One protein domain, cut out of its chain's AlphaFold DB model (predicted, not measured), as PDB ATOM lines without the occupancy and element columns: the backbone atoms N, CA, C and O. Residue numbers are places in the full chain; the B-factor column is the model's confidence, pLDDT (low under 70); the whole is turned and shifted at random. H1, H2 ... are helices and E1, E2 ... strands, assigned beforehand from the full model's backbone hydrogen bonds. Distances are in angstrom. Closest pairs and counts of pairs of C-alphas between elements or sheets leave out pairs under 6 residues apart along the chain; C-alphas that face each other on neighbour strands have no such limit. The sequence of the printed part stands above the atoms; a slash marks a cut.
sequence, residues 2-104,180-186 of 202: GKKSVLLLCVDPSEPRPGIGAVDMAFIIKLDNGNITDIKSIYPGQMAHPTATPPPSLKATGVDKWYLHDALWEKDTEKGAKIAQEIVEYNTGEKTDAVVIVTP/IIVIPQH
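Overview. This is residues 2 to 104 and 180 to 186 of the 202 residues of an uncharacterized protein of Methanothermobacter sp. MT-2 (UniProt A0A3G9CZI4). A strongly twisted five-stranded sheet has one long helix, H2, packed across one face, and the short helix H1 lies in a loop region away from the sheet. The turn between E2 and E3 makes one tip of the elongated outline, the H1 region the other. The 110 printed residues include two named helices and five named strands, along the chain E1, E2, E3, H1, H2, E4, E5; the sheet, E3 E2 E1 E4 E5, is mixed, and so is the class, helices and strands. The whole is compact, radius of gyration of the C-alphas 13.4 A, spanning 45 by 26 by 21 A.

Arrangement. Inner strand E1, residues 4 to 12, forms an antiparallel hairpin with E2, residues 22 to 32; N 8 and O 27, 2.8 A apart, are within hydrogen-bond range. E2 bends by 57 degrees at residue 25 and forms a hairpin with edge strand E3, residues 35 to 42 (N 28 to O 40, 2.9 A), completing a meander, each strand the antiparallel neighbour of the one before. E4, residues 98 to 102, is parallel to E1 (N 9 to O 100, 2.8 A) and antiparallel to edge strand E5, residues 180 to 183 (N 101 to O 181, 2.8 A). H2, residues 77 to 92, is on the sheet in two layers, helix on one face, at a height of 9.3 A, and runs across the strands, at 67 degrees to E1 on the local plane. The closest C-alphas of H2 and E4, Ala 81 and Val 99, are 6.4 A apart. H1, residues 56 to 59, is not on the sheet and is apart from H2. E3, H1 H2, E4 make a split strand-helix-strand unit, same-way strands with E2 E1 between them, its crossover right-handed. In H2 every O i to N i+4 pair is within hydrogen-bond range; H1 is too short for one.

Along the chain. E1 runs 25.9 A from C-alpha 4 at (3.992, -30.754, 27.314), E2 29.3 A, E3 20.1 A and H2 22.0 A; E5 ends at C-alpha 183, (-4.695, -31.469, 16.717).

Size, cuts and confidence. The farthest C-alphas, Asn 33 and Ala 60, are 45.0 A apart. Residues 105 to 179 are not printed, and C-alphas 104 and 180 are 9.6 A apart across the cut. The links E3 to H1 and H1 to H2 are long. No printed residue is under pLDDT 70.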
ATOM      1  N   GLY A   2       6.018 -36.497  30.690       78.31
ATOM      2  CA  GLY A   2       6.936 -35.360  30.800       78.31
ATOM      3  C   GLY A   2       6.272 -34.041  30.385       78.31
ATOM      4  O   GLY A   2       5.095 -34.003  30.025       78.31
ATOM      5  N   LYS A   3       7.043 -32.959  30.414       91.38
ATOM      6  CA  LYS A   3       6.579 -31.620  30.038       91.38
ATOM      7  C   LYS A   3       5.917 -31.617  28.653       91.38
ATOM      8  O   LYS A   3       6.469 -32.185  27.711       91.38
ATOM      9  N   LYS A   4       4.754 -30.972  28.552       92.19
ATOM     10  CA  LYS A   4       3.992 -30.754  27.314       92.19
ATOM     11  C   LYS A   4       3.628 -29.281  27.166       92.19
ATOM     12  O   LYS A   4       3.467 -28.577  28.159       92.19
ATOM     13  N   SER A   5       3.489 -28.820  25.934       95.94
ATOM     14  CA  SER A   5       3.138 -27.446  25.582       95.94
ATOM     15  C   SER A   5       1.973 -27.458  24.595       95.94
ATOM     16  O   SER A   5       2.041 -28.124  23.566       95.94
ATOM     17  N   VAL A   6       0.889 -26.748  24.895       96.94
ATOM     18  CA  VAL A   6      -0.332 -26.717  24.078       96.94
ATOM     19  C   VAL A   6      -0.583 -25.302  23.588       96.94
ATOM     20  O   VAL A   6      -0.600 -24.369  24.389       96.94
ATOM     21  N   LEU A   7      -0.811 -25.145  22.284       98.50
ATOM     22  CA  LEU A   7      -1.318 -23.909  21.704       98.50
ATOM     23  C   LEU A   7      -2.846 -23.903  21.788       98.50
ATOM     24  O   LEU A   7      -3.511 -24.620  21.048       98.50
ATOM     25  N   LEU A   8      -3.412 -23.094  22.674       98.00
ATOM     26  CA  LEU A   8      -4.847 -22.838  22.717       98.00
ATOM     27  C   LEU A   8      -5.180 -21.673  21.777       98.00
ATOM     28  O   LEU A   8      -4.615 -20.594  21.938       98.00
ATOM     29  N   LEU A   9      -6.097 -21.870  20.831       98.19
ATOM     30  CA  LEU A   9      -6.624 -20.854  19.920       98.19
ATOM     31  C   LEU A   9      -8.088 -20.574  20.270       98.19
ATOM     32  O   LEU A   9      -8.932 -21.466  20.180       98.19
ATOM     33  N   CYS A  10      -8.393 -19.341  20.658       96.38
ATOM     34  CA  CYS A  10      -9.753 -18.867  20.892       96.38
ATOM     35  C   CYS A  10     -10.273 -18.224  19.609       96.38
ATOM     36  O   CYS A  10      -9.723 -17.218  19.152       96.38
ATOM     37  N   VAL A  11     -11.299 -18.840  19.028       95.56
ATOM     38  CA  VAL A  11     -11.772 -18.521  17.685       95.56
ATOM     39  C   VAL A  11     -13.077 -17.747  17.724       95.56
ATOM     40  O   VAL A  11     -14.025 -18.215  18.342       95.56
ATOM     41  N   ASP A  12     -13.154 -16.626  17.012       94.00
ATOM     42  CA  ASP A  12     -14.405 -15.942  16.709       94.00
ATOM     43  C   ASP A  12     -14.987 -16.437  15.368       94.00
ATOM     44  O   ASP A  12     -14.480 -16.081  14.299       94.00
ATOM     45  N   PRO A  13     -16.052 -17.261  15.382       93.19
ATOM     46  CA  PRO A  13     -16.744 -17.681  14.166       93.19
ATOM     47  C   PRO A  13     -17.627 -16.574  13.561       93.19
ATOM     48  O   PRO A  13     -18.169 -16.765  12.473       93.19
ATOM     49  N   SER A  14     -17.816 -15.437  14.249       91.81
ATOM     50  CA  SER A  14     -18.641 -14.325  13.761       91.81
ATOM     51  C   SER A  14     -18.003 -13.575  12.592       91.81
ATOM     52  O   SER A  14     -18.718 -12.961  11.798       91.81
ATOM     53  N   GLU A  15     -16.683 -13.690  12.437       91.12
ATOM     54  CA  GLU A  15     -15.944 -13.261  11.256       91.12
ATOM     55  C   GLU A  15     -16.056 -14.314  10.139       91.12
ATOM     56  O   GLU A  15     -15.414 -15.367  10.223       91.12
ATOM     57  N   PRO A  16     -16.843 -14.070   9.069       86.31
ATOM     58  CA  PRO A  16     -17.147 -15.101   8.086       86.31
ATOM     59  C   PRO A  16     -15.916 -15.496   7.272       86.31
ATOM     60  O   PRO A  16     -15.289 -14.663   6.612       86.31
ATOM     61  N   ARG A  17     -15.591 -16.790   7.282       92.56
ATOM     62  CA  ARG A  17     -14.434 -17.372   6.591       92.56
ATOM     63  C   ARG A  17     -14.808 -18.721   5.980       92.56
ATOM     64  O   ARG A  17     -15.796 -19.324   6.393       92.56
ATOM     65  N   PRO A  18     -14.041 -19.232   4.999       95.31
ATOM     66  CA  PRO A  18     -14.209 -20.609   4.546       95.31
ATOM     67  C   PRO A  18     -14.013 -21.644   5.665       95.31
ATOM     68  O   PRO A  18     -14.671 -22.683   5.630       95.31
ATOM     69  N   GLY A  19     -13.086 -21.377   6.590       94.81
ATOM     70  CA  GLY A  19     -12.783 -22.185   7.771       94.81
ATOM     71  C   GLY A  19     -13.620 -21.831   9.004       94.81
ATOM     72  O   GLY A  19     -14.721 -21.301   8.895       94.81
ATOM     73  N   ILE A  20     -13.093 -22.154  10.189       94.06
ATOM     74  CA  ILE A  20     -13.840 -22.115  11.461       94.06
ATOM     75  C   ILE A  20     -13.976 -20.710  12.076       94.06
ATOM     76  O   ILE A  20     -14.843 -20.504  12.919       94.06
ATOM     77  N   GLY A  21     -13.151 -19.743  11.664       94.88
ATOM     78  CA  GLY A  21     -13.243 -18.363  12.147       94.88
ATOM     79  C   GLY A  21     -11.890 -17.685  12.358       94.88
ATOM     80  O   GLY A  21     -10.857 -18.120  11.833       94.88
ATOM     81  N   ALA A  22     -11.919 -16.586  13.101       95.94
ATOM     82  CA  ALA A  22     -10.778 -15.743  13.426       95.94
ATOM     83  C   ALA A  22     -10.083 -16.120  14.712       95.94
ATOM     84  O   ALA A  22     -10.750 -16.358  15.701       95.94
ATOM     85  N   VAL A  23      -8.751 -16.136  14.743       96.88
ATOM     86  CA  VAL A  23      -8.042 -16.275  16.022       96.88
ATOM     87  C   VAL A  23      -7.983 -14.901  16.686       96.88
ATOM     88  O   VAL A  23      -7.199 -14.041  16.279       96.88
ATOM     89  N   ASP A  24      -8.793 -14.708  17.721       92.75
ATOM     90  CA  ASP A  24      -8.869 -13.457  18.490       92.75
ATOM     91  C   ASP A  24      -7.899 -13.435  19.667       92.75
ATOM     92  O   ASP A  24      -7.390 -12.389  20.078       92.75
ATOM     93  N   MET A  25      -7.624 -14.614  20.217       94.44
ATOM     94  CA  MET A  25      -6.693 -14.791  21.316       94.44
ATOM     95  C   MET A  25      -6.028 -16.156  21.204       94.44
ATOM     96  O   MET A  25      -6.650 -17.128  20.779       94.44
ATOM     97  N   ALA A  26      -4.767 -16.244  21.614       97.50
ATOM     98  CA  ALA A  26      -4.079 -17.515  21.736       97.50
ATOM     99  C   ALA A  26      -3.330 -17.616  23.068       97.50
ATOM    100  O   ALA A  26      -3.006 -16.611  23.703       97.50
ATOM    101  N   PHE A  27      -3.034 -18.837  23.500       97.81
ATOM    102  CA  PHE A  27      -2.232 -19.093  24.692       97.81
ATOM    103  C   PHE A  27      -1.275 -20.249  24.457       97.81
ATOM    104  O   PHE A  27      -1.640 -21.241  23.833       97.81
ATOM    105  N   ILE A  28      -0.079 -20.157  25.028       97.81
ATOM    106  CA  ILE A  28       0.772 -21.325  25.245       97.81
ATOM    107  C   ILE A  28       0.524 -21.799  26.674       97.81
ATOM    108  O   ILE A  28       0.788 -21.067  27.632       97.81
ATOM    109  N   ILE A  29       0.002 -23.014  26.812       95.25
ATOM    110  CA  ILE A  29      -0.255 -23.668  28.095       95.25
ATOM    111  C   ILE A  29       0.798 -24.750  28.290       95.25
ATOM    112  O   ILE A  29       0.854 -25.715  27.526       95.25
ATOM    113  N   LYS A  30       1.625 -24.608  29.325       94.56
ATOM    114  CA  LYS A  30       2.619 -25.621  29.687       94.56
ATOM    115  C   LYS A  30       2.056 -26.531  30.758       94.56
ATOM    116  O   LYS A  30       1.532 -26.078  31.774       94.56
ATOM    117  N   LEU A  31       2.208 -27.821  30.524       90.06
ATOM    118  CA  LEU A  31       1.778 -28.899  31.392       90.06
ATOM    119  C   LEU A  31       3.013 -29.659  31.872       90.06
ATOM    120  O   LEU A  31       3.909 -29.955  31.084       90.06
ATOM    121  N   ASP A  32       3.047 -30.018  33.147       88.62
ATOM    122  CA  ASP A  32       3.993 -30.990  33.691       88.62
ATOM    123  C   ASP A  32       3.190 -32.036  34.451       88.62
ATOM    124  O   ASP A  32       2.478 -31.691  35.396       88.62
ATOM    125  N   ASN A  33       3.240 -33.292  33.989       82.62
ATOM    126  CA  ASN A  33       2.436 -34.366  34.568       82.62
ATOM    127  C   ASN A  33       0.967 -33.926  34.731       82.62
ATOM    128  O   ASN A  33       0.423 -33.926  35.829       82.62
ATOM    129  N   GLY A  34       0.361 -33.444  33.634       76.44
ATOM    130  CA  GLY A  34      -1.041 -32.996  33.554       76.44
ATOM    131  C   GLY A  34      -1.412 -31.748  34.350       76.44
ATOM    132  O   GLY A  34      -2.521 -31.243  34.191       76.44
ATOM    133  N   ASN A  35      -0.499 -31.216  35.159       81.38
ATOM    134  CA  ASN A  35      -0.707 -29.984  35.898       81.38
ATOM    135  C   ASN A  35      -0.259 -28.792  35.061       81.38
ATOM    136  O   ASN A  35       0.837 -28.793  34.500       81.38
ATOM    137  N   ILE A  36      -1.089 -27.752  34.999       87.12
ATOM    138  CA  ILE A  36      -0.720 -26.494  34.347       87.12
ATOM    139  C   ILE A  36       0.359 -25.806  35.180       87.12
ATOM    140  O   ILE A  36       0.136 -25.468  36.341       87.12
ATOM    141  N   THR A  37       1.522 -25.593  34.572       91.06
ATOM    142  CA  THR A  37       2.677 -24.931  35.195       91.06
ATOM    143  C   THR A  37       2.862 -23.498  34.712       91.06
ATOM    144  O   THR A  37       3.388 -22.675  35.454       91.06
ATOM    145  N   ASP A  38       2.407 -23.181  33.498       93.12
ATOM    146  CA  ASP A  38       2.483 -21.836  32.930       93.12
ATOM    147  C   ASP A  38       1.366 -21.604  31.902       93.12
ATOM    148  O   ASP A  38       0.936 -22.525  31.204       93.12
ATOM    149  N   ILE A  39       0.907 -20.356  31.813       92.94
ATOM    150  CA  ILE A  39      -0.064 -19.880  30.822       92.94
ATOM    151  C   ILE A  39       0.444 -18.539  30.301       92.94
ATOM    152  O   ILE A  39       0.313 -17.507  30.982       92.94
ATOM    153  N   LYS A  40       0.950 -18.545  29.071       95.12
ATOM    154  CA  LYS A  40       1.430 -17.357  28.372       95.12
ATOM    155  C   LYS A  40       0.398 -16.886  27.355       95.12
ATOM    156  O   LYS A  40       0.038 -17.629  26.449       95.12
ATOM    157  N   SER A  41      -0.043 -15.643  27.498       95.38
ATOM    158  CA  SER A  41      -0.918 -14.972  26.534       95.38
ATOM    159  C   SER A  41      -0.164 -14.669  25.239       95.38
ATOM    160  O   SER A  41       0.927 -14.098  25.278       95.38
ATOM    161  N   ILE A  42      -0.757 -15.017  24.100       96.31
ATOM    162  CA  ILE A  42      -0.270 -14.726  22.752       96.31
ATOM    163  C   ILE A  42      -1.313 -13.856  22.054       96.31
ATOM    164  O   ILE A  42      -2.449 -14.278  21.842       96.31
ATOM    165  N   TYR A  43      -0.919 -12.637  21.702       94.25
ATOM    166  CA  TYR A  43      -1.783 -11.694  21.000       94.25
ATOM    167  C   TYR A  43      -1.584 -11.852  19.487       94.25
ATOM    168  O   TYR A  43      -0.475 -11.603  19.014       94.25
ATOM    169  N   PRO A  44      -2.617 -12.253  18.719       92.75
ATOM    170  CA  PRO A  44      -2.472 -12.548  17.289       92.75
ATOM    171  C   PRO A  44      -2.078 -11.359  16.413       92.75
ATOM    172  O   PRO A  44      -1.558 -11.554  15.313       92.75
ATOM    173  N   GLY A  45      -2.320 -10.134  16.886       85.94
ATOM    174  CA  GLY A  45      -2.033  -8.912  16.144       85.94
ATOM    175  C   GLY A  45      -0.596  -8.875  15.620       85.94
ATOM    176  O   GLY A  45       0.355  -9.008  16.385       85.94
ATOM    177  N   GLN A  46      -0.452  -8.673  14.307       87.06
ATOM    178  CA  GLN A  46       0.824  -8.545  13.584       87.06
ATOM    179  C   GLN A  46       1.748  -9.778  13.593       87.06
ATOM    180  O   GLN A  46       2.770  -9.756  12.906       87.06
ATOM    181  N   MET A  47       1.406 -10.865  14.292       96.62
ATOM    182  CA  MET A  47       2.173 -12.109  14.221       96.62
ATOM    183  C   MET A  47       1.942 -12.759  12.865       96.62
ATOM    184  O   MET A  47       0.858 -13.265  12.597       96.62
ATOM    185  N   ALA A  48       2.955 -12.726  12.007       97.31
ATOM    186  CA  ALA A  48       2.881 -13.256  10.656       97.31
ATOM    187  C   ALA A  48       3.763 -14.491  10.495       97.31
ATOM    188  O   ALA A  48       4.793 -14.643  11.161       97.31
ATOM    189  N   HIS A  49       3.368 -15.357   9.570       97.81
ATOM    190  CA  HIS A  49       4.166 -16.501   9.175       97.81
ATOM    191  C   HIS A  49       5.420 -16.011   8.430       97.81
ATOM    192  O   HIS A  49       5.304 -15.117   7.588       97.81
ATOM    193  N   PRO A  50       6.612 -16.595   8.669       95.06
ATOM    194  CA  PRO A  50       7.851 -16.127   8.042       95.06
ATOM    195  C   PRO A  50       7.853 -16.223   6.509       95.06
ATOM    196  O   PRO A  50       8.367 -15.330   5.840       95.06
ATOM    197  N   THR A  51       7.304 -17.308   5.946       95.94
ATOM    198  CA  THR A  51       7.385 -17.591   4.498       95.94
ATOM    199  C   THR A  51       6.079 -18.020   3.814       95.94
ATOM    200  O   THR A  51       5.969 -17.886   2.595       95.94
ATOM    201  N   ALA A  52       5.088 -18.544   4.543       94.69
ATOM    202  CA  ALA A  52       3.815 -18.966   3.976       94.69
ATOM    203  C   ALA A  52       3.071 -17.782   3.360       94.69
ATOM    204  O   ALA A  52       2.993 -16.686   3.918       94.69
ATOM    205  N   THR A  53       2.505 -18.032   2.186       93.56
ATOM    206  CA  THR A  53       1.764 -17.033   1.427       93.56
ATOM    207  C   THR A  53       0.263 -17.277   1.591       93.56
ATOM    208  O   THR A  53      -0.167 -18.414   1.382       93.56
ATOM    209  N   PRO A  54      -0.540 -16.244   1.909       94.88
ATOM    210  CA  PRO A  54      -1.997 -16.351   1.955       94.88
ATOM    211  C   PRO A  54      -2.603 -16.891   0.654       94.88
ATOM    212  O   PRO A  54      -2.098 -16.567  -0.432       94.88
ATOM    213  N   PRO A  55      -3.715 -17.647   0.718       94.81
ATOM    214  CA  PRO A  55      -4.446 -18.048  -0.475       94.81
ATOM    215  C   PRO A  55      -5.025 -16.813  -1.186       94.81
ATOM    216  O   PRO A  55      -5.268 -15.789  -0.541       94.81
ATOM    217  N   PRO A  56      -5.316 -16.887  -2.500       95.94
ATOM    218  CA  PRO A  56      -5.884 -15.760  -3.243       95.94
ATOM    219  C   PRO A  56      -7.153 -15.165  -2.614       95.94
ATOM    220  O   PRO A  56      -7.344 -13.955  -2.670       95.94
ATOM    221  N   SER A  57      -7.989 -15.996  -1.978       95.50
ATOM    222  CA  SER A  57      -9.207 -15.552  -1.288       95.50
ATOM    223  C   SER A  57      -8.927 -14.665  -0.075       95.50
ATOM    224  O   SER A  57      -9.656 -13.704   0.134       95.50
ATOM    225  N   LEU A  58      -7.864 -14.949   0.682       95.38
ATOM    226  CA  LEU A  58      -7.422 -14.103   1.792       95.38
ATOM    227  C   LEU A  58      -6.720 -12.846   1.264       95.38
ATOM    228  O   LEU A  58      -6.976 -11.747   1.733       95.38
ATOM    229  N   LYS A  59      -5.917 -12.952   0.199       96.12
ATOM    230  CA  LYS A  59      -5.312 -11.760  -0.425       96.12
ATOM    231  C   LYS A  59      -6.342 -10.757  -0.932       96.12
ATOM    232  O   LYS A  59      -6.111  -9.553  -0.869       96.12
ATOM    233  N   ALA A  60      -7.485 -11.243  -1.412       95.62
ATOM    234  CA  ALA A  60      -8.582 -10.399  -1.867       95.62
ATOM    235  C   ALA A  60      -9.198  -9.535  -0.746       95.62
ATOM    236  O   ALA A  60      -9.866  -8.553  -1.062       95.62
ATOM    237  N   THR A  61      -8.956  -9.848   0.533       92.25
ATOM    238  CA  THR A  61      -9.386  -9.016   1.673       92.25
ATOM    239  C   THR A  61      -8.373  -7.928   2.046       92.25
ATOM    240  O   THR A  61      -8.619  -7.153   2.966       92.25
ATOM    241  N   GLY A  62      -7.249  -7.833   1.324       92.88
ATOM    242  CA  GLY A  62      -6.176  -6.872   1.589       92.88
ATOM    243  C   GLY A  62      -5.048  -7.412   2.473       92.88
ATOM    244  O   GLY A  62      -4.131  -6.663   2.800       92.88
ATOM    245  N   VAL A  63      -5.087  -8.696   2.833       92.75
ATOM    246  CA  VAL A  63      -4.055  -9.362   3.639       92.75
ATOM    247  C   VAL A  63      -2.904  -9.854   2.752       92.75
ATOM    248  O   VAL A  63      -3.096 -10.660   1.842       92.75
ATOM    249  N   ASP A  64      -1.679  -9.394   3.008       93.38
ATOM    250  CA  ASP A  64      -0.486  -9.726   2.212       93.38
ATOM    251  C   ASP A  64       0.351 -10.877   2.801       93.38
ATOM    252  O   ASP A  64       1.061 -11.573   2.065       93.38
ATOM    253  N   LYS A  65       0.223 -11.119   4.109       95.12
ATOM    254  CA  LYS A  65       0.921 -12.157   4.879       95.12
ATOM    255  C   LYS A  65      -0.053 -13.037   5.641       95.12
ATOM    256  O   LYS A  65      -1.157 -12.624   5.963       95.12
ATOM    257  N   TRP A  66       0.359 -14.259   5.959       95.44
ATOM    258  CA  TRP A  66      -0.479 -15.133   6.776       95.44
ATOM    259  C   TRP A  66      -0.339 -14.748   8.248       95.44
ATOM    260  O   TRP A  66       0.653 -15.109   8.881       95.44
ATOM    261  N   TYR A  67      -1.288 -13.984   8.784       97.69
ATOM    262  CA  TYR A  67      -1.291 -13.601  10.195       97.69
ATOM    263  C   TYR A  67      -1.865 -14.710  11.082       97.69
ATOM    264  O   TYR A  67      -2.664 -15.523  10.618       97.69
ATOM    265  N   LEU A  68      -1.502 -14.738  12.372       98.31
ATOM    266  CA  LEU A  68      -2.057 -15.699  13.336       98.31
ATOM    267  C   LEU A  68      -3.581 -15.579  13.398       98.31
ATOM    268  O   LEU A  68      -4.276 -16.589  13.428       98.31
ATOM    269  N   HIS A  69      -4.084 -14.346  13.330       97.50
ATOM    270  CA  HIS A  69      -5.509 -14.044  13.249       97.50
ATOM    271  C   HIS A  69      -6.208 -14.780  12.093       97.50
ATOM    272  O   HIS A  69      -7.340 -15.235  12.246       97.50
ATOM    273  N   ASP A  70      -5.506 -14.987  10.975       97.06
ATOM    274  CA  ASP A  70      -6.001 -15.621   9.749       97.06
ATOM    275  C   ASP A  70      -5.566 -17.085   9.595       97.06
ATOM    276  O   ASP A  70      -5.827 -17.713   8.565       97.06
ATOM    277  N   ALA A  71      -4.900 -17.668  10.598       97.44
ATOM    278  CA  ALA A  71      -4.349 -19.023  10.518       97.44
ATOM    279  C   ALA A  71      -5.409 -20.070  10.132       97.44
ATOM    280  O   ALA A  71      -5.121 -21.004   9.390       97.44
ATOM    281  N   LEU A  72      -6.656 -19.865  10.561       97.31
ATOM    282  CA  LEU A  72      -7.786 -20.772  10.347       97.31
ATOM    283  C   LEU A  72      -8.717 -20.343   9.195       97.31
ATOM    284  O   LEU A  72      -9.891 -20.712   9.171       97.31
ATOM    285  N   TRP A  73      -8.210 -19.552   8.240       96.94
ATOM    286  CA  TRP A  73      -8.987 -19.049   7.101       96.94
ATOM    287  C   TRP A  73      -9.536 -20.156   6.193       96.94
ATOM    288  O   TRP A  73     -10.676 -20.085   5.734       96.94
ATOM    289  N   GLU A  74      -8.726 -21.170   5.889       96.50
ATOM    290  CA  GLU A  74      -9.117 -22.261   4.995       96.50
ATOM    291  C   GLU A  74      -9.933 -23.344   5.721       96.50
ATOM    292  O   GLU A  74      -9.857 -23.504   6.936       96.50
ATOM    293  N   LYS A  75     -10.697 -24.134   4.953       96.06
ATOM    294  CA  LYS A  75     -11.490 -25.268   5.471       96.06
ATOM    295  C   LYS A  75     -10.644 -26.360   6.126       96.06
ATOM    296  O   LYS A  75     -11.149 -27.110   6.953       96.06
ATOM    297  N   ASP A  76      -9.386 -26.474   5.718       96.62
ATOM    298  CA  ASP A  76      -8.444 -27.439   6.270       96.62
ATOM    299  C   ASP A  76      -7.923 -26.937   7.624       96.62
ATOM    300  O   ASP A  76      -6.948 -26.185   7.713       96.62
ATOM    301  N   THR A  77      -8.618 -27.331   8.691       96.06
ATOM    302  CA  THR A  77      -8.287 -26.921  10.058       96.06
ATOM    303  C   THR A  77      -6.947 -27.482  10.532       96.06
ATOM    304  O   THR A  77      -6.275 -26.824  11.320       96.06
ATOM    305  N   GLU A  78      -6.516 -28.650  10.046       96.88
ATOM    306  CA  GLU A  78      -5.218 -29.228  10.415       96.88
ATOM    307  C   GLU A  78      -4.066 -28.419   9.818       96.88
ATOM    308  O   GLU A  78      -3.133 -28.034  10.531       96.88
ATOM    309  N   LYS A  79      -4.180 -28.048   8.538       97.06
ATOM    310  CA  LYS A  79      -3.256 -27.101   7.905       97.06
ATOM    311  C   LYS A  79      -3.249 -25.759   8.633       97.06
ATOM    312  O   LYS A  79      -2.175 -25.220   8.894       97.06
ATOM    313  N   GLY A  80      -4.422 -25.231   8.981       97.88
ATOM    314  CA  GLY A  80      -4.530 -23.963   9.703       97.88
ATOM    315  C   GLY A  80      -3.899 -24.004  11.099       97.88
ATOM    316  O   GLY A  80      -3.182 -23.081  11.484       97.88
ATOM    317  N   ALA A  81      -4.086 -25.098  11.837       98.25
ATOM    318  CA  ALA A  81      -3.450 -25.313  13.135       98.25
ATOM    319  C   ALA A  81      -1.924 -25.375  13.018       98.25
ATOM    320  O   ALA A  81      -1.226 -24.745  13.810       98.25
ATOM    321  N   LYS A  82      -1.402 -26.060  11.995       98.12
ATOM    322  CA  LYS A  82       0.037 -26.090  11.715       98.12
ATOM    323  C   LYS A  82       0.586 -24.692  11.422       98.12
ATOM    324  O   LYS A  82       1.587 -24.304  12.016       98.12
ATOM    325  N   ILE A  83      -0.100 -23.917  10.580       98.06
ATOM    326  CA  ILE A  83       0.264 -22.523  10.291       98.06
ATOM    327  C   ILE A  83       0.277 -21.693  11.581       98.06
ATOM    328  O   ILE A  83       1.224 -20.946  11.814       98.06
ATOM    329  N   ALA A  84      -0.724 -21.848  12.454       98.50
ATOM    330  CA  ALA A  84      -0.758 -21.158  13.742       98.50
ATOM    331  C   ALA A  84       0.452 -21.515  14.621       98.50
ATOM    332  O   ALA A  84       1.077 -20.618  15.186       98.50
ATOM    333  N   GLN A  85       0.819 -22.800  14.711       98.31
ATOM    334  CA  GLN A  85       2.007 -23.231  15.456       98.31
ATOM    335  C   GLN A  85       3.287 -22.628  14.883       98.31
ATOM    336  O   GLN A  85       4.086 -22.100  15.647       98.31
ATOM    337  N   GLU A  86       3.465 -22.658  13.561       98.50
ATOM    338  CA  GLU A  86       4.644 -22.106  12.882       98.50
ATOM    339  C   GLU A  86       4.760 -20.588  13.089       98.50
ATOM    340  O   GLU A  86       5.851 -20.073  13.339       98.50
ATOM    341  N   ILE A  87       3.633 -19.865  13.057       98.56
ATOM    342  CA  ILE A  87       3.589 -18.431  13.365       98.56
ATOM    343  C   ILE A  87       4.009 -18.182  14.814       98.56
ATOM    344  O   ILE A  87       4.866 -17.333  15.067       98.56
ATOM    345  N   VAL A  88       3.425 -18.905  15.771       98.38
ATOM    346  CA  VAL A  88       3.737 -18.729  17.195       98.38
ATOM    347  C   VAL A  88       5.193 -19.089  17.483       98.38
ATOM    348  O   VAL A  88       5.883 -18.316  18.146       98.38
ATOM    349  N   GLU A  89       5.691 -20.201  16.946       98.38
ATOM    350  CA  GLU A  89       7.078 -20.634  17.111       98.38
ATOM    351  C   GLU A  89       8.050 -19.595  16.540       98.38
ATOM    352  O   GLU A  89       8.976 -19.186  17.235       98.38
ATOM    353  N   TYR A  90       7.806 -19.080  15.331       98.31
ATOM    354  CA  TYR A  90       8.664 -18.061  14.721       98.31
ATOM    355  C   TYR A  90       8.702 -16.753  15.523       98.31
ATOM    356  O   TYR A  90       9.771 -16.176  15.720       98.31
ATOM    357  N   ASN A  91       7.548 -16.282  16.003       97.88
ATOM    358  CA  ASN A  91       7.447 -14.986  16.681       97.88
ATOM    359  C   ASN A  91       7.841 -15.043  18.168       97.88
ATOM    360  O   ASN A  91       8.080 -13.999  18.774       97.88
ATOM    361  N   THR A  92       7.894 -16.232  18.778       96.69
ATOM    362  CA  THR A  92       8.130 -16.373  20.229       96.69
ATOM    363  C   THR A  92       9.300 -17.278  20.603       96.69
ATOM    364  O   THR A  92       9.756 -17.220  21.744       96.69
ATOM    365  N   GLY A  93       9.773 -18.117  19.680       97.50
ATOM    366  CA  GLY A  93      10.740 -19.182  19.940       97.50
ATOM    367  C   GLY A  93      10.165 -20.390  20.689       97.50
ATOM    368  O   GLY A  93      10.914 -21.303  21.028       97.50
ATOM    369  N   GLU A  94       8.860 -20.410  20.983       97.12
ATOM    370  CA  GLU A  94       8.228 -21.477  21.758       97.12
ATOM    371  C   GLU A  94       7.476 -22.463  20.866       97.12
ATOM    372  O   GLU A  94       6.512 -22.114  20.185       97.12
ATOM    373  N   LYS A  95       7.898 -23.727  20.926       96.94
ATOM    374  CA  LYS A  95       7.238 -24.838  20.244       96.94
ATOM    375  C   LYS A  95       6.100 -25.414  21.088       96.94
ATOM    376  O   LYS A  95       6.156 -25.438  22.322       96.94
ATOM    377  N   THR A  96       5.073 -25.912  20.411       97.75
ATOM    378  CA  THR A  96       3.923 -26.590  21.023       97.75
ATOM    379  C   THR A  96       3.789 -28.006  20.467       97.75
ATOM    380  O   THR A  96       4.116 -28.268  19.312       97.75
ATOM    381  N   ASP A  97       3.354 -28.938  21.311       96.69
ATOM    382  CA  ASP A  97       3.148 -30.351  20.986       96.69
ATOM    383  C   ASP A  97       1.772 -30.611  20.360       96.69
ATOM    384  O   ASP A  97       1.604 -31.575  19.619       96.69
ATOM    385  N   ALA A  98       0.788 -29.773  20.688       97.12
ATOM    386  CA  ALA A  98      -0.586 -29.887  20.218       97.12
ATOM    387  C   ALA A  98      -1.247 -28.508  20.108       97.12
ATOM    388  O   ALA A  98      -0.829 -27.550  20.765       97.12
ATOM    389  N   VAL A  99      -2.318 -28.438  19.324       98.50
ATOM    390  CA  VAL A  99      -3.210 -27.288  19.194       98.50
ATOM    391  C   VAL A  99      -4.592 -27.673  19.702       98.50
ATOM    392  O   VAL A  99      -5.119 -28.726  19.349       98.50
ATOM    393  N   VAL A 100      -5.188 -26.806  20.509       98.00
ATOM    394  CA  VAL A 100      -6.590 -26.881  20.915       98.00
ATOM    395  C   VAL A 100      -7.282 -25.631  20.399       98.00
ATOM    396  O   VAL A 100      -6.877 -24.521  20.720       98.00
ATOM    397  N   ILE A 101      -8.320 -25.799  19.598       98.19
ATOM    398  CA  ILE A 101      -9.133 -24.720  19.041       98.19
ATOM    399  C   ILE A 101     -10.453 -24.718  19.794       98.19
ATOM    400  O   ILE A 101     -11.073 -25.775  19.916       98.19
ATOM    401  N   VAL A 102     -10.882 -23.563  20.299       96.81
ATOM    402  CA  VAL A 102     -12.143 -23.420  21.037       96.81
ATOM    403  C   VAL A 102     -12.944 -22.250  20.492       96.81
ATOM    404  O   VAL A 102     -12.400 -21.178  20.232       96.81
ATOM    405  N   THR A 103     -14.246 -22.457  20.356       94.94
ATOM    406  CA  THR A 103     -15.214 -21.402  20.026       94.94
ATOM    407  C   THR A 103     -15.958 -20.949  21.290       94.94
ATOM    408  O   THR A 103     -16.031 -21.717  22.256       94.94
ATOM    409  N   PRO A 104     -16.556 -19.744  21.307       92.19
ATOM    410  CA  PRO A 104     -17.404 -19.300  22.410       92.19
ATOM    411  C   PRO A 104     -18.554 -20.263  22.725       92.19
ATOM    412  O   PRO A 104     -18.847 -20.489  23.893       92.19
ATOM    413  N   ILE A 180     -14.893 -27.624  19.757       97.19
ATOM    414  CA  ILE A 180     -13.537 -27.876  20.267       97.19
ATOM    415  C   ILE A 180     -12.802 -28.769  19.265       97.19
ATOM    416  O   ILE A 180     -13.267 -29.858  18.949       97.19
ATOM    417  N   ILE A 181     -11.621 -28.389  18.791       97.50
ATOM    418  CA  ILE A 181     -10.817 -29.234  17.890       97.50
ATOM    419  C   ILE A 181      -9.436 -29.427  18.504       97.50
ATOM    420  O   ILE A 181      -8.806 -28.458  18.914       97.50
ATOM    421  N   VAL A 182      -8.966 -30.672  18.579       97.00
ATOM    422  CA  VAL A 182      -7.638 -31.009  19.108       97.00
ATOM    423  C   VAL A 182      -6.801 -31.622  18.001       97.00
ATOM    424  O   VAL A 182      -7.224 -32.584  17.361       97.00
ATOM    425  N   ILE A 183      -5.618 -31.058  17.773       97.19
ATOM    426  CA  ILE A 183      -4.695 -31.469  16.717       97.19
ATOM    427  C   ILE A 183      -3.317 -31.734  17.347       97.19
ATOM    428  O   ILE A 183      -2.763 -30.829  17.968       97.19
ATOM    429  N   PRO A 184      -2.748 -32.943  17.208       95.88
ATOM    430  CA  PRO A 184      -3.356 -34.116  16.576       95.88
ATOM    431  C   PRO A 184      -4.492 -34.708  17.433       95.88
ATOM    432  O   PRO A 184      -4.486 -34.595  18.657       95.88
ATOM    433  N   GLN A 185      -5.451 -35.401  16.806       89.75
ATOM    434  CA  GLN A 185      -6.667 -35.884  17.486       89.75
ATOM    435  C   GLN A 185      -6.386 -36.822  18.676       89.75
ATOM    436  O   GLN A 185      -7.111 -36.797  19.670       89.75
ATOM    437  N   HIS A 186      -5.314 -37.621  18.619       88.12
ATOM    438  CA  HIS A 186      -4.940 -38.518  19.720       88.12
ATOM    439  C   HIS A 186      -4.532 -37.771  20.999       88.12
ATOM    440  O   HIS A 186      -4.683 -38.324  22.087       88.12
TER     441      HIS A 186